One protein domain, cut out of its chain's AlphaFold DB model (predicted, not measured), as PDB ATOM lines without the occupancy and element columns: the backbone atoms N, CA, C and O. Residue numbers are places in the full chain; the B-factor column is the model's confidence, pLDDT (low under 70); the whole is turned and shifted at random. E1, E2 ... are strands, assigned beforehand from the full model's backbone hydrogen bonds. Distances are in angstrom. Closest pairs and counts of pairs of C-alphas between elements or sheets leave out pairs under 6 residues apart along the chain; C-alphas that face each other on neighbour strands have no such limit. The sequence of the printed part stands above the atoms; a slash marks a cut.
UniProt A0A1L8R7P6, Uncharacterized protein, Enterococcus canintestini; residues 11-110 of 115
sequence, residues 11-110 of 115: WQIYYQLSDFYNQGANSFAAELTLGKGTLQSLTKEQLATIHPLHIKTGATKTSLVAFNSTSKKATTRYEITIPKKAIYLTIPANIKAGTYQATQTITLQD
ATOM      1  N   TRP A  11      11.670 -54.014 -17.579       69.62
ATOM      2  CA  TRP A  11      12.066 -53.774 -18.953       69.62
ATOM      3  C   TRP A  11      11.466 -52.462 -19.456       69.62
ATOM      4  O   TRP A  11      10.453 -51.958 -18.970       69.62
ATOM      5  N   GLN A  12      12.101 -51.882 -20.457       75.12
ATOM      6  CA  GLN A  12      11.545 -50.765 -21.206       75.12
ATOM      7  C   GLN A  12      11.574 -51.109 -22.681       75.12
ATOM      8  O   GLN A  12      12.551 -51.663 -23.179       75.12
ATOM      9  N   ILE A  13      10.489 -50.792 -23.374       77.19
ATOM     10  CA  ILE A  13      10.391 -50.907 -24.820       77.19
ATOM     11  C   ILE A  13      10.529 -49.499 -25.381       77.19
ATOM     12  O   ILE A  13       9.683 -48.646 -25.152       77.19
ATOM     13  N   TYR A  14      11.583 -49.240 -26.133       80.88
ATOM     14  CA  TYR A  14      11.711 -48.010 -26.896       80.88
ATOM     15  C   TYR A  14      11.196 -48.236 -28.300       80.88
ATOM     16  O   TYR A  14      11.476 -49.269 -28.912       80.88
ATOM     17  N   TYR A  15      10.475 -47.248 -28.810       84.62
ATOM     18  CA  TYR A  15      10.004 -47.238 -30.180       84.62
ATOM     19  C   TYR A  15      10.535 -45.999 -30.901       84.62
ATOM     20  O   TYR A  15      10.490 -44.889 -30.360       84.62
ATOM     21  N   GLN A  16      11.021 -46.194 -32.124       86.81
ATOM     22  CA  GLN A  16      11.461 -45.135 -33.026       86.81
ATOM     23  C   GLN A  16      10.928 -45.399 -34.437       86.81
ATOM     24  O   GLN A  16      10.853 -46.548 -34.877       86.81
ATOM     25  N   LEU A  17      10.587 -44.327 -35.149       89.00
ATOM     26  CA  LEU A  17      10.228 -44.365 -36.562       89.00
ATOM     27  C   LEU A  17      11.021 -43.282 -37.292       89.00
ATOM     28  O   LEU A  17      10.951 -42.107 -36.922       89.00
ATOM     29  N   SER A  18      11.794 -43.683 -38.301       90.75
ATOM     30  CA  SER A  18      12.498 -42.731 -39.158       90.75
ATOM     31  C   SER A  18      11.513 -41.868 -39.939       90.75
ATOM     32  O   SER A  18      10.339 -42.212 -40.087       90.75
ATOM     33  N   ASP A  19      12.014 -40.785 -40.517       91.88
ATOM     34  CA  ASP A  19      11.266 -40.086 -41.553       91.88
ATOM     35  C   ASP A  19      10.994 -41.010 -42.742       91.88
ATOM     36  O   ASP A  19      11.737 -41.966 -43.010       91.88
ATOM     37  N   PHE A  20       9.902 -40.710 -43.436       92.56
ATOM     38  CA  PHE A  20       9.528 -41.390 -44.663       92.56
ATOM     39  C   PHE A  20      10.332 -40.801 -45.811       92.56
ATOM     40  O   PHE A  20      10.333 -39.586 -45.988       92.56
ATOM     41  N   TYR A  21      10.983 -41.647 -46.604       92.12
ATOM     42  CA  TYR A  21      11.771 -41.232 -47.760       92.12
ATOM     43  C   TYR A  21      11.322 -41.956 -49.029       92.12
ATOM     44  O   TYR A  21      10.849 -43.093 -48.980       92.12
ATOM     45  N   ASN A  22      11.474 -41.301 -50.178       90.38
ATOM     46  CA  ASN A  22      11.320 -41.926 -51.491       90.38
ATOM     47  C   ASN A  22      12.657 -41.967 -52.245       90.38
ATOM     48  O   ASN A  22      13.626 -41.309 -51.867       90.38
ATOM     49  N   GLN A  23      12.712 -42.727 -53.342       77.75
ATOM     50  CA  GLN A  23      13.922 -42.867 -54.169       77.75
ATOM     51  C   GLN A  23      14.409 -41.541 -54.794       77.75
ATOM     52  O   GLN A  23      15.539 -41.469 -55.257       77.75
ATOM     53  N   GLY A  24      13.587 -40.484 -54.781       72.12
ATOM     54  CA  GLY A  24      13.919 -39.147 -55.284       72.12
ATOM     55  C   GLY A  24      14.421 -38.169 -54.216       72.12
ATOM     56  O   GLY A  24      14.287 -36.966 -54.418       72.12
ATOM     57  N   ALA A  25      14.922 -38.666 -53.078       67.44
ATOM     58  CA  ALA A  25      15.458 -37.879 -51.957       67.44
ATOM     59  C   ALA A  25      14.465 -36.912 -51.279       67.44
ATOM     60  O   ALA A  25      14.874 -36.036 -50.520       67.44
ATOM     61  N   ASN A  26      13.157 -37.078 -51.499       81.12
ATOM     62  CA  ASN A  26      12.163 -36.361 -50.703       81.12
ATOM     63  C   ASN A  26      11.991 -37.114 -49.386       81.12
ATOM     64  O   ASN A  26      11.692 -38.312 -49.407       81.12
ATOM     65  N   SER A  27      12.147 -36.413 -48.269       89.31
ATOM     66  CA  SER A  27      11.804 -36.918 -46.945       89.31
ATOM     67  C   SER A  27      10.689 -36.089 -46.323       89.31
ATOM     68  O   SER A  27      10.547 -34.897 -46.607       89.31
ATOM     69  N   PHE A  28       9.875 -36.718 -45.480       90.31
ATOM     70  CA  PHE A  28       8.920 -35.992 -44.658       90.31
ATOM     71  C   PHE A  28       8.739 -36.633 -43.291       90.31
ATOM     72  O   PHE A  28       8.831 -37.854 -43.132       90.31
ATOM     73  N   ALA A  29       8.424 -35.775 -42.321       91.00
ATOM     74  CA  ALA A  29       8.035 -36.210 -40.999       91.00
ATOM     75  C   ALA A  29       6.540 -36.554 -40.951       91.00
ATOM     76  O   ALA A  29       5.707 -35.799 -41.459       91.00
ATOM     77  N   ALA A  30       6.199 -37.673 -40.324       90.69
ATOM     78  CA  ALA A  30       4.836 -38.123 -40.077       90.69
ATOM     79  C   ALA A  30       4.557 -38.185 -38.569       90.69
ATOM     80  O   ALA A  30       5.453 -38.026 -37.736       90.69
ATOM     81  N   GLU A  31       3.312 -38.466 -38.210       91.31
ATOM     82  CA  GLU A  31       2.951 -38.820 -36.839       91.31
ATOM     83  C   GLU A  31       2.364 -40.224 -36.823       91.31
ATOM     84  O   GLU A  31       1.502 -40.554 -37.637       91.31
ATOM     85  N   LEU A  32       2.826 -41.059 -35.897       90.38
ATOM     86  CA  LEU A  32       2.294 -42.395 -35.682       90.38
ATOM     87  C   LEU A  32       1.667 -42.462 -34.295       90.38
ATOM     88  O   LEU A  32       2.306 -42.184 -33.283       90.38
ATOM     89  N   THR A  33       0.419 -42.902 -34.252       90.38
ATOM     90  CA  THR A  33      -0.250 -43.290 -33.016       90.38
ATOM     91  C   THR A  33      -0.361 -44.804 -32.974       90.38
ATOM     92  O   THR A  33      -0.924 -45.429 -33.873       90.38
ATOM     93  N   LEU A  34       0.170 -45.383 -31.908       88.31
ATOM     94  CA  LEU A  34       0.014 -46.774 -31.525       88.31
ATOM     95  C   LEU A  34      -0.904 -46.809 -30.308       88.31
ATOM     96  O   LEU A  34      -0.577 -46.244 -29.274       88.31
ATOM     97  N   GLY A  35      -2.070 -47.431 -30.409       87.69
ATOM     98  CA  GLY A  35      -2.967 -47.564 -29.267       87.69
ATOM     99  C   GLY A  35      -2.537 -48.667 -28.301       87.69
ATOM    100  O   GLY A  35      -1.425 -49.190 -28.350       87.69
ATOM    101  N   LYS A  36      -3.450 -49.031 -27.399       88.25
ATOM    102  CA  LYS A  36      -3.208 -50.063 -26.385       88.25
ATOM    103  C   LYS A  36      -2.831 -51.401 -27.034       88.25
ATOM    104  O   LYS A  36      -3.484 -51.837 -27.982       88.25
ATOM    105  N   GLY A  37      -1.835 -52.072 -26.467       86.88
ATOM    106  CA  GLY A  37      -1.377 -53.388 -26.906       86.88
ATOM    107  C   GLY A  37      -1.018 -54.315 -25.749       86.88
ATOM    108  O   GLY A  37      -1.243 -53.997 -24.576       86.88
ATOM    109  N   THR A  38      -0.431 -55.460 -26.074       85.06
ATOM    110  CA  THR A  38       0.039 -56.452 -25.098       85.06
ATOM    111  C   THR A  38       1.455 -56.898 -25.413       85.06
ATOM    112  O   THR A  38       1.804 -57.069 -26.579       85.06
ATOM    113  N   LEU A  39       2.237 -57.142 -24.362       79.25
ATOM    114  CA  LEU A  39       3.505 -57.860 -24.427       79.25
ATOM    115  C   LEU A  39       3.306 -59.248 -23.814       79.25
ATOM    116  O   LEU A  39       2.883 -59.362 -22.658       79.25
ATOM    117  N   GLN A  40       3.620 -60.288 -24.575       79.94
ATOM    118  CA  GLN A  40       3.504 -61.678 -24.135       79.94
ATOM    119  C   GLN A  40       4.809 -62.428 -24.394       79.94
ATOM    120  O   GLN A  40       5.543 -62.115 -25.334       79.94
ATOM    121  N   SER A  41       5.112 -63.425 -23.568       76.00
ATOM    122  CA  SER A  41       6.087 -64.442 -23.961       76.00
ATOM    123  C   SER A  41       5.491 -65.326 -25.063       76.00
ATOM    124  O   SER A  41       4.276 -65.521 -25.121       76.00
ATOM    125  N   LEU A  42       6.325 -65.964 -25.889       73.75
ATOM    126  CA  LEU A  42       5.826 -67.010 -26.801       73.75
ATOM    127  C   LEU A  42       5.253 -68.238 -26.068       73.75
ATOM    128  O   LEU A  42       4.553 -69.042 -26.678       73.75
ATOM    129  N   THR A  43       5.500 -68.378 -24.760       70.69
ATOM    130  CA  THR A  43       4.799 -69.356 -23.909       70.69
ATOM    131  C   THR A  43       3.392 -68.897 -23.506       70.69
ATOM    132  O   THR A  43       2.728 -69.590 -22.741       70.69
ATOM    133  N   LYS A  44       2.921 -67.768 -24.056       65.88
ATOM    134  CA  LYS A  44       1.606 -67.143 -23.844       65.88
ATOM    135  C   LYS A  44       1.347 -66.665 -22.416       65.88
ATOM    136  O   LYS A  44       0.202 -66.439 -22.033       65.88
ATOM    137  N   GLU A  45       2.403 -66.449 -21.640       67.44
ATOM    138  CA  GLU A  45       2.291 -65.715 -20.385       67.44
ATOM    139  C   GLU A  45       2.202 -64.228 -20.734       67.44
ATOM    140  O   GLU A  45       3.115 -63.658 -21.340       67.44
ATOM    141  N   GLN A  46       1.075 -63.593 -20.406       63.75
ATOM    142  CA  GLN A  46       0.942 -62.153 -20.581       63.75
ATOM    143  C   GLN A  46       1.759 -61.435 -19.511       63.75
ATOM    144  O   GLN A  46       1.516 -61.599 -18.319       63.75
ATOM    145  N   LEU A  47       2.710 -60.618 -19.960       68.69
ATOM    146  CA  LEU A  47       3.683 -59.973 -19.084       68.69
ATOM    147  C   LEU A  47       3.304 -58.525 -18.795       68.69
ATOM    148  O   LEU A  47       3.449 -58.057 -17.669       68.69
ATOM    149  N   ALA A  48       2.801 -57.806 -19.802       72.75
ATOM    150  CA  ALA A  48       2.462 -56.400 -19.642       72.75
ATOM    151  C   ALA A  48       1.383 -55.918 -20.616       72.75
ATOM    152  O   ALA A  48       1.138 -56.494 -21.680       72.75
ATOM    153  N   THR A  49       0.760 -54.805 -20.237       77.50
ATOM    154  CA  THR A  49      -0.035 -53.968 -21.139       77.50
ATOM    155  C   THR A  49       0.868 -52.887 -21.718       77.50
ATOM    156  O   THR A  49       1.621 -52.257 -20.983       77.50
ATOM    157  N   ILE A  50       0.765 -52.655 -23.024       78.00
ATOM    158  CA  ILE A  50       1.414 -51.530 -23.698       78.00
ATOM    159  C   ILE A  50       0.423 -50.372 -23.715       78.00
ATOM    160  O   ILE A  50      -0.715 -50.527 -24.170       78.00
ATOM    161  N   HIS A  51       0.842 -49.225 -23.188       81.12
ATOM    162  CA  HIS A  51       0.036 -48.010 -23.191       81.12
ATOM    163  C   HIS A  51       0.074 -47.325 -24.561       81.12
ATOM    164  O   HIS A  51       1.052 -47.496 -25.291       81.12
ATOM    165  N   PRO A  52      -0.971 -46.553 -24.914       84.56
ATOM    166  CA  PRO A  52      -0.961 -45.767 -26.134       84.56
ATOM    167  C   PRO A  52       0.273 -44.869 -26.220       84.56
ATOM    168  O   PRO A  52       0.668 -44.239 -25.240       84.56
ATOM    169  N   LEU A  53       0.850 -44.813 -27.409       82.19
ATOM    170  CA  LEU A  53       2.038 -44.060 -27.734       82.19
ATOM    171  C   LEU A  53       1.762 -43.211 -28.970       82.19
ATOM    172  O   LEU A  53       1.379 -43.726 -30.018       82.19
ATOM    173  N   HIS A  54       2.005 -41.915 -28.848       87.19
ATOM    174  CA  HIS A  54       2.038 -41.001 -29.973       87.19
ATOM    175  C   HIS A  54       3.487 -40.581 -30.213       87.19
ATOM    176  O   HIS A  54       4.166 -40.142 -29.285       87.19
ATOM    177  N   ILE A  55       3.960 -40.738 -31.444       83.81
ATOM    178  CA  ILE A  55       5.298 -40.326 -31.855       83.81
ATOM    179  C   ILE A  55       5.213 -39.438 -33.082       83.81
ATOM    180  O   ILE A  55       4.445 -39.687 -34.009       83.81
ATOM    181  N   LYS A  56       6.099 -38.455 -33.114       86.50
ATOM    182  CA  LYS A  56       6.486 -37.779 -34.342       86.50
ATOM    183  C   LYS A  56       7.702 -38.502 -34.912       86.50
ATOM    184  O   LYS A  56       8.593 -38.866 -34.139       86.50
ATOM    185  N   THR A  57       7.732 -38.747 -36.219       80.88
ATOM    186  CA  THR A  57       8.922 -39.333 -36.849       80.88
ATOM    187  C   THR A  57      10.121 -38.402 -36.698       80.88
ATOM    188  O   THR A  57       9.988 -37.204 -36.428       80.88
ATOM    189  N   GLY A  58      11.303 -38.997 -36.805       66.81
ATOM    190  CA  GLY A  58      12.559 -38.383 -36.396       66.81
ATOM    191  C   GLY A  58      13.122 -39.082 -35.158       66.81
ATOM    192  O   GLY A  58      12.499 -39.976 -34.585       66.81
ATOM    193  N   ALA A  59      14.336 -38.716 -34.749       55.44
ATOM    194  CA  ALA A  59      15.137 -39.453 -33.763       55.44
ATOM    195  C   ALA A  59      14.599 -39.445 -32.309       55.44
ATOM    196  O   ALA A  59      15.345 -39.726 -31.368       55.44
ATOM    197  N   THR A  60      13.318 -39.149 -32.088       56.75
ATOM    198  CA  THR A  60      12.721 -39.049 -30.755       56.75
ATOM    199  C   THR A  60      12.398 -40.439 -30.212       56.75
ATOM    200  O   THR A  60      11.438 -41.093 -30.622       56.75
ATOM    201  N   LYS A  61      13.220 -40.912 -29.271       57.75
ATOM    202  CA  LYS A  61      12.955 -42.133 -28.500       57.75
ATOM    203  C   LYS A  61      11.783 -41.884 -27.564       57.75
ATOM    204  O   LYS A  61      11.898 -41.049 -26.671       57.75
ATOM    205  N   THR A  62      10.705 -42.649 -27.708       61.78
ATOM    206  CA  THR A  62       9.648 -42.651 -26.689       61.78
ATOM    207  C   THR A  62       9.635 -43.987 -25.965       61.78
ATOM    208  O   THR A  62       9.644 -45.049 -26.589       61.78
ATOM    209  N   SER A  63       9.705 -43.911 -24.635       57.09
ATOM    210  CA  SER A  63       9.769 -45.066 -23.746       57.09
ATOM    211  C   SER A  63       8.367 -45.594 -23.466       57.09
ATOM    212  O   SER A  63       7.487 -44.856 -23.025       57.09
ATOM    213  N   LEU A  64       8.173 -46.884 -23.697       57.72
ATOM    214  CA  LEU A  64       7.089 -47.681 -23.149       57.72
ATOM    215  C   LEU A  64       7.643 -48.444 -21.941       57.72
ATOM    216  O   LEU A  64       8.648 -49.148 -22.027       57.72
ATOM    217  N   VAL A  65       6.972 -48.324 -20.802       54.56
ATOM    218  CA  VAL A  65       7.317 -49.064 -19.583       54.56
ATOM    219  C   VAL A  65       6.755 -50.487 -19.686       54.56
ATOM    220  O   VAL A  65       5.561 -50.646 -19.933       54.56
ATOM    221  N   ALA A  66       7.582 -51.520 -19.477       52.06
ATOM    222  CA  ALA A  66       7.136 -52.916 -19.418       52.06
ATOM    223  C   ALA A  66       7.663 -53.622 -18.152       52.06
ATOM    224  O   ALA A  66       8.856 -53.829 -17.950       52.06
ATOM    225  N   PHE A  67       6.759 -54.014 -17.260       53.91
ATOM    226  CA  PHE A  67       7.126 -54.595 -15.970       53.91
ATOM    227  C   PHE A  67       7.556 -56.069 -16.053       53.91
ATOM    228  O   PHE A  67       6.978 -56.859 -16.790       53.91
ATOM    229  N   ASN A  68       8.551 -56.396 -15.220       52.09
ATOM    230  CA  ASN A  68       8.821 -57.651 -14.513       52.09
ATOM    231  C   ASN A  68       8.345 -58.959 -15.155       52.09
ATOM    232  O   ASN A  68       7.224 -59.403 -14.921       52.09
ATOM    233  N   SER A  69       9.258 -59.658 -15.826       45.62
ATOM    234  CA  SER A  69       9.108 -61.103 -15.978       45.62
ATOM    235  C   SER A  69       9.624 -61.819 -14.745       45.62
ATOM    236  O   SER A  69      10.802 -61.745 -14.393       45.62
ATOM    237  N   THR A  70       8.734 -62.589 -14.134       49.69
ATOM    238  CA  THR A  70       9.073 -63.631 -13.162       49.69
ATOM    239  C   THR A  70       9.647 -64.886 -13.826       49.69
ATOM    240  O   THR A  70      10.040 -65.822 -13.124       49.69
ATOM    241  N   SER A  71       9.711 -64.945 -15.162       47.00
ATOM    242  CA  SER A  71      10.174 -66.130 -15.876       47.00
ATOM    243  C   SER A  71      11.692 -66.264 -15.772       47.00
ATOM    244  O   SER A  71      12.463 -65.519 -16.371       47.00
ATOM    245  N   LYS A  72      12.130 -67.270 -15.006       51.19
ATOM    246  CA  LYS A  72      13.542 -67.643 -14.801       51.19
ATOM    247  C   LYS A  72      14.231 -68.197 -16.063       51.19
ATOM    248  O   LYS A  72      15.383 -68.616 -15.978       51.19
ATOM    249  N   LYS A  73      13.555 -68.259 -17.220       48.69
ATOM    250  CA  LYS A  73      14.097 -68.871 -18.444       48.69
ATOM    251  C   LYS A  73      14.666 -67.815 -19.396       48.69
ATOM    252  O   LYS A  73      13.947 -66.998 -19.968       48.69
ATOM    253  N   ALA A  74      15.981 -67.886 -19.588       45.81
ATOM    254  CA  ALA A  74      16.807 -66.943 -20.345       45.81
ATOM    255  C   ALA A  74      16.616 -66.968 -21.881       45.81
ATOM    256  O   ALA A  74      17.346 -66.288 -22.591       45.81
ATOM    257  N   THR A  75      15.647 -67.721 -22.417       53.53
ATOM    258  CA  THR A  75      15.414 -67.880 -23.871       53.53
ATOM    259  C   THR A  75      14.026 -67.424 -24.324       53.53
ATOM    260  O   THR A  75      13.496 -67.874 -25.341       53.53
ATOM    261  N   THR A  76      13.410 -66.523 -23.568       64.31
ATOM    262  CA  THR A  76      12.049 -66.071 -23.849       64.31
ATOM    263  C   THR A  76      12.056 -65.079 -25.014       64.31
ATOM    264  O   THR A  76      12.524 -63.953 -24.887       64.31
ATOM    265  N   ARG A  77      11.547 -65.509 -26.175       72.69
ATOM    266  CA  ARG A  77      11.115 -64.599 -27.246       72.69
ATOM    267  C   ARG A  77       9.823 -63.919 -26.800       72.69
ATOM    268  O   ARG A  77       8.963 -64.570 -26.200       72.69
ATOM    269  N   TYR A  78       9.693 -62.639 -27.121       77.69
ATOM    270  CA  TYR A  78       8.527 -61.836 -26.777       77.69
ATOM    271  C   TYR A  78       7.788 -61.393 -28.029       77.69
ATOM    272  O   TYR A  78       8.403 -61.143 -29.065       77.69
ATOM    273  N   GLU A  79       6.476 -61.265 -27.900       83.94
ATOM    274  CA  GLU A  79       5.594 -60.751 -28.936       83.94
ATOM    275  C   GLU A  79       4.889 -59.491 -28.433       83.94
ATOM    276  O   GLU A  79       4.327 -59.464 -27.334       83.94
ATOM    277  N   ILE A  80       4.931 -58.444 -29.258       84.56
ATOM    278  CA  ILE A  80       4.164 -57.215 -29.075       84.56
ATOM    279  C   ILE A  80       2.984 -57.269 -30.036       84.56
ATOM    280  O   ILE A  80       3.173 -57.317 -31.249       84.56
ATOM    281  N   THR A  81       1.770 -57.214 -29.495       88.31
ATOM    282  CA  THR A  81       0.544 -57.157 -30.296       88.31
ATOM    283  C   THR A  81      -0.150 -55.818 -30.096       88.31
ATOM    284  O   THR A  81      -0.472 -55.442 -28.969       88.31
ATOM    285  N   ILE A  82      -0.420 -55.117 -31.199       89.69
ATOM    286  CA  ILE A  82      -1.228 -53.892 -31.237       89.69
ATOM    287  C   ILE A  82      -2.341 -54.105 -32.274       89.69
ATOM    288  O   ILE A  82      -2.039 -54.455 -33.417       89.69
ATOM    289  N   PRO A  83      -3.629 -53.929 -31.920       92.81
ATOM    290  CA  PRO A  83      -4.723 -54.109 -32.869       92.81
ATOM    291  C   PRO A  83      -4.604 -53.160 -34.064       92.81
ATOM    292  O   PRO A  83      -4.387 -51.965 -33.883       92.81
ATOM    293  N   LYS A  84      -4.864 -53.653 -35.282       92.75
ATOM    294  CA  LYS A  84      -4.818 -52.840 -36.517       92.75
ATOM    295  C   LYS A  84      -5.634 -51.546 -36.416       92.75
ATOM    296  O   LYS A  84      -5.177 -50.500 -36.850       92.75
ATOM    297  N   LYS A  85      -6.833 -51.615 -35.825       93.81
ATOM    298  CA  LYS A  85      -7.730 -50.456 -35.642       93.81
ATOM    299  C   LYS A  85      -7.169 -49.391 -34.693       93.81
ATOM    300  O   LYS A  85      -7.762 -48.334 -34.579       93.81
ATOM    301  N   ALA A  86      -6.084 -49.687 -33.988       91.56
ATOM    302  CA  ALA A  86      -5.447 -48.799 -33.032       91.56
ATOM    303  C   ALA A  86      -4.133 -48.204 -33.569       91.56
ATOM    304  O   ALA A  86      -3.419 -47.552 -32.815       91.56
ATOM    305  N   ILE A  87      -3.790 -48.449 -34.838       92.12
ATOM    306  CA  ILE A  87      -2.574 -47.940 -35.477       92.12
ATOM    307  C   ILE A  87      -2.982 -46.888 -36.504       92.12
ATOM    308  O   ILE A  87      -3.671 -47.203 -37.475       92.12
ATOM    309  N   TYR A  88      -2.539 -45.650 -36.296       94.31
ATOM    310  CA  TYR A  88      -2.863 -44.515 -37.158       94.31
ATOM    311  C   TYR A  88      -1.593 -43.790 -37.581       94.31
ATOM    312  O   TYR A  88      -0.775 -43.443 -36.733       94.31
ATOM    313  N   LEU A  89      -1.452 -43.550 -38.883       92.25
ATOM    314  CA  LEU A  89      -0.373 -42.757 -39.463       92.25
ATOM    315  C   LEU A  89      -0.969 -41.482 -40.061       92.25
ATOM    316  O   LEU A  89      -1.802 -41.557 -40.964       92.25
ATOM    317  N   THR A  90      -0.525 -40.329 -39.576       92.62
ATOM    318  CA  THR A  90      -0.900 -39.017 -40.107       92.62
ATOM    319  C   THR A  90       0.203 -38.524 -41.032       92.62
ATOM    320  O   THR A  90       1.358 -38.387 -40.625       92.62
ATOM    321  N   ILE A  91      -0.164 -38.257 -42.286       90.88
ATOM    322  CA  ILE A  91       0.732 -37.762 -43.335       90.88
ATOM    323  C   ILE A  91       0.431 -36.269 -43.565       90.88
ATOM    324  O   ILE A  91      -0.745 -35.903 -43.621       90.88
ATOM    325  N   PRO A  92       1.444 -35.394 -43.713       89.38
ATOM    326  CA  PRO A  92       1.227 -33.987 -44.051       89.38
ATOM    327  C   PRO A  92       0.491 -33.800 -45.391       89.38
ATOM    328  O   PRO A  92       0.649 -34.590 -46.317       89.38
ATOM    329  N   ALA A  93      -0.269 -32.711 -45.543       84.94
ATOM    330  CA  ALA A  93      -1.105 -32.480 -46.731       84.94
ATOM    331  C   ALA A  93      -0.321 -32.259 -48.046       84.94
ATOM    332  O   ALA A  93      -0.866 -32.456 -49.127       84.94
ATOM    333  N   ASN A  94       0.960 -31.879 -47.967       85.75
ATOM    334  CA  ASN A  94       1.756 -31.429 -49.119       85.75
ATOM    335  C   ASN A  94       2.756 -32.482 -49.630       85.75
ATOM    336  O   ASN A  94       3.778 -32.139 -50.229       85.75
ATOM    337  N   ILE A  95       2.497 -33.766 -49.376       89.00
ATOM    338  CA  ILE A  95       3.374 -34.856 -49.810       89.00
ATOM    339  C   ILE A  95       3.004 -35.302 -51.225       89.00
ATOM    340  O   ILE A  95       1.848 -35.588 -51.528       89.00
ATOM    341  N   LYS A  96       4.006 -35.390 -52.108       88.31
ATOM    342  CA  LYS A  96       3.824 -35.905 -53.473       88.31
ATOM    343  C   LYS A  96       3.428 -37.378 -53.433       88.31
ATOM    344  O   LYS A  96       4.029 -38.151 -52.686       88.31
ATOM    345  N   ALA A  97       2.486 -37.773 -54.287       87.94
ATOM    346  CA  ALA A  97       2.118 -39.173 -54.457       87.94
ATOM    347  C   ALA A  97       3.341 -40.023 -54.845       87.94
ATOM    348  O   ALA A  97       4.175 -39.606 -55.651       87.94
ATOM    349  N   GLY A  98       3.444 -41.215 -54.262       89.44
ATOM    350  CA  GLY A  98       4.535 -42.144 -54.523       89.44
ATOM    351  C   GLY A  98       4.711 -43.162 -53.403       89.44
ATOM    352  O   GLY A  98       4.025 -43.112 -52.381       89.44
ATOM    353  N   THR A  99       5.648 -44.083 -53.601       91.62
ATOM    354  CA  THR A  99       6.025 -45.075 -52.590       91.62
ATOM    355  C   THR A  99       7.085 -44.490 -51.668       91.62
ATOM    356  O   THR A  99       8.146 -44.067 -52.128       91.62
ATOM    357  N   TYR A 100       6.805 -44.514 -50.366       92.69
ATOM    358  CA  TYR A 100       7.738 -44.099 -49.325       92.69
ATOM    359  C   TYR A 100       8.079 -45.270 -48.415       92.69
ATOM    360  O   TYR A 100       7.266 -46.174 -48.204       92.69
ATOM    361  N   GLN A 101       9.284 -45.236 -47.866       93.00
ATOM    362  CA  GLN A 101       9.787 -46.215 -46.914       93.00
ATOM    363  C   GLN A 101      10.202 -45.505 -45.628       93.00
ATOM    364  O   GLN A 101      10.645 -44.361 -45.663       93.00
ATOM    365  N   ALA A 102      10.055 -46.195 -44.503       91.69
ATOM    366  CA  ALA A 102      10.549 -45.760 -43.204       91.69
ATOM    367  C   ALA A 102      11.047 -46.979 -42.423       91.69
ATOM    368  O   ALA A 102      10.561 -48.098 -42.611       91.69
ATOM    369  N   THR A 103      12.009 -46.766 -41.532       91.19
ATOM    370  CA  THR A 103      12.530 -47.786 -40.627       91.19
ATOM    371  C   THR A 103      11.870 -47.647 -39.265       91.19
ATOM    372  O   THR A 103      11.974 -46.615 -38.602       91.19
ATOM    373  N   GLN A 104      11.219 -48.721 -38.835       88.94
ATOM    374  CA  GLN A 104      10.737 -48.899 -37.474       88.94
ATOM    375  C   GLN A 104      11.833 -49.582 -36.646       88.94
ATOM    376  O   GLN A 104      12.380 -50.605 -37.058       88.94
ATOM    377  N   THR A 105      12.156 -49.044 -35.473       87.06
ATOM    378  CA  THR A 105      13.109 -49.656 -34.535       87.06
ATOM    379  C   THR A 105      12.446 -49.850 -33.182       87.06
ATOM    380  O   THR A 105      11.883 -48.914 -32.615       87.06
ATOM    381  N   ILE A 106      12.525 -51.078 -32.670       83.38
ATOM    382  CA  ILE A 106      11.996 -51.470 -31.366       83.38
ATOM    383  C   ILE A 106      13.166 -51.984 -30.533       83.38
ATOM    384  O   ILE A 106      13.880 -52.892 -30.958       83.38
ATOM    385  N   THR A 107      13.375 -51.415 -29.351       80.00
ATOM    386  CA  THR A 107      14.448 -51.833 -28.441       80.00
ATOM    387  C   THR A 107      13.855 -52.264 -27.118       80.00
ATOM    388  O   THR A 107      13.210 -51.467 -26.449       80.00
ATOM    389  N   LEU A 108      14.105 -53.508 -26.718       76.75
ATOM    390  CA  LEU A 108      13.820 -53.981 -25.368       76.75
ATOM    391  C   LEU A 108      15.080 -53.804 -24.516       76.75
ATOM    392  O   LEU A 108      16.117 -54.392 -24.821       76.75
ATOM    393  N   GLN A 109      14.997 -52.996 -23.467       75.94
ATOM    394  CA  GLN A 109      16.104 -52.702 -22.564       75.94
ATOM    395  C   GLN A 109      15.808 -53.227 -21.157       75.94
ATOM    396  O   GLN A 109      14.727 -52.992 -20.621       75.94
ATOM    397  N   ASP A 110      16.784 -53.903 -20.547       71.19
ATOM    398  CA  ASP A 110      16.801 -54.170 -19.105       71.19
ATOM    399  C   ASP A 110      17.170 -52.896 -18.357       71.19
ATOM    400  O   ASP A 110      18.202 -52.284 -18.638       71.19
TER     401      ASP A 110
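Overview. This is residues 11 to 110 of the 115 residues of an uncharacterized protein of Enterococcus canintestini (UniProt A0A1L8R7P6). This is a long, loose strand sandwich: the twisted sheet E6 E1 E9 makes one wall, and the small sheets E4 E3 E7 and E5 E2 E8, set end to end, make the other. E4 E3 E7 faces the first wall with strands crossed at 50 degrees, and the links 18 to 30 and 91 to 103 lengthen one end. The printed part has 100 residues with nine named strands, E1 to E9 along the chain, and no named helix; it is all strand, with each sheet antiparallel. It is loose, with a radius of gyration of the C-alphas of 15.9 A and spans of 50 by 24 by 20 A.

Arrangement. Begin at inner strand E1, residues 11 to 17: N 14 is 2.8 A from O 107 of E9, residues 104 to 110, and N 13 is 2.8 A from O 64 of E6, residues 58 to 67. Across the sandwich, two sheets face to face, look at E4, residues 46 to 50, whose Ala 48 has its C-alpha 5.8 A from that of Ala 66, the closest C-alphas of E4 and E6. E4 forms a hairpin with E3, residues 37 to 41, where N 39 and O 48 are 3.0 A apart; N 40 is 3.0 A from O 79 of E7, residues 78 to 81. E2, residues 31 to 34, runs on into E3 at 57 degrees, and E4 runs on into E5, residues 53 to 56, at 47 degrees. N 34 and O 53 are 2.8 A apart; N 33 is 2.8 A from O 88 of E8, residues 87 to 90.

Along the chain. Find C-alpha 11 at (12.066, -53.774, -18.953); E1 runs 20.0 A from there. E6 runs 26.6 A, and E9 runs 20.0 A to C-alpha 110 at (16.801, -54.170, -19.105).

Size, cuts and confidence. The two farthest C-alphas, of Lys 72 and Asn 94, are 51.3 A apart. The printed part has no cut; the links E1 to E2 and E8 to E9 are long. Mean pLDDT of the printed part is 78.5, with residue 11, residue 25, residues 44 to 47 and residues 58 to 76 under 70.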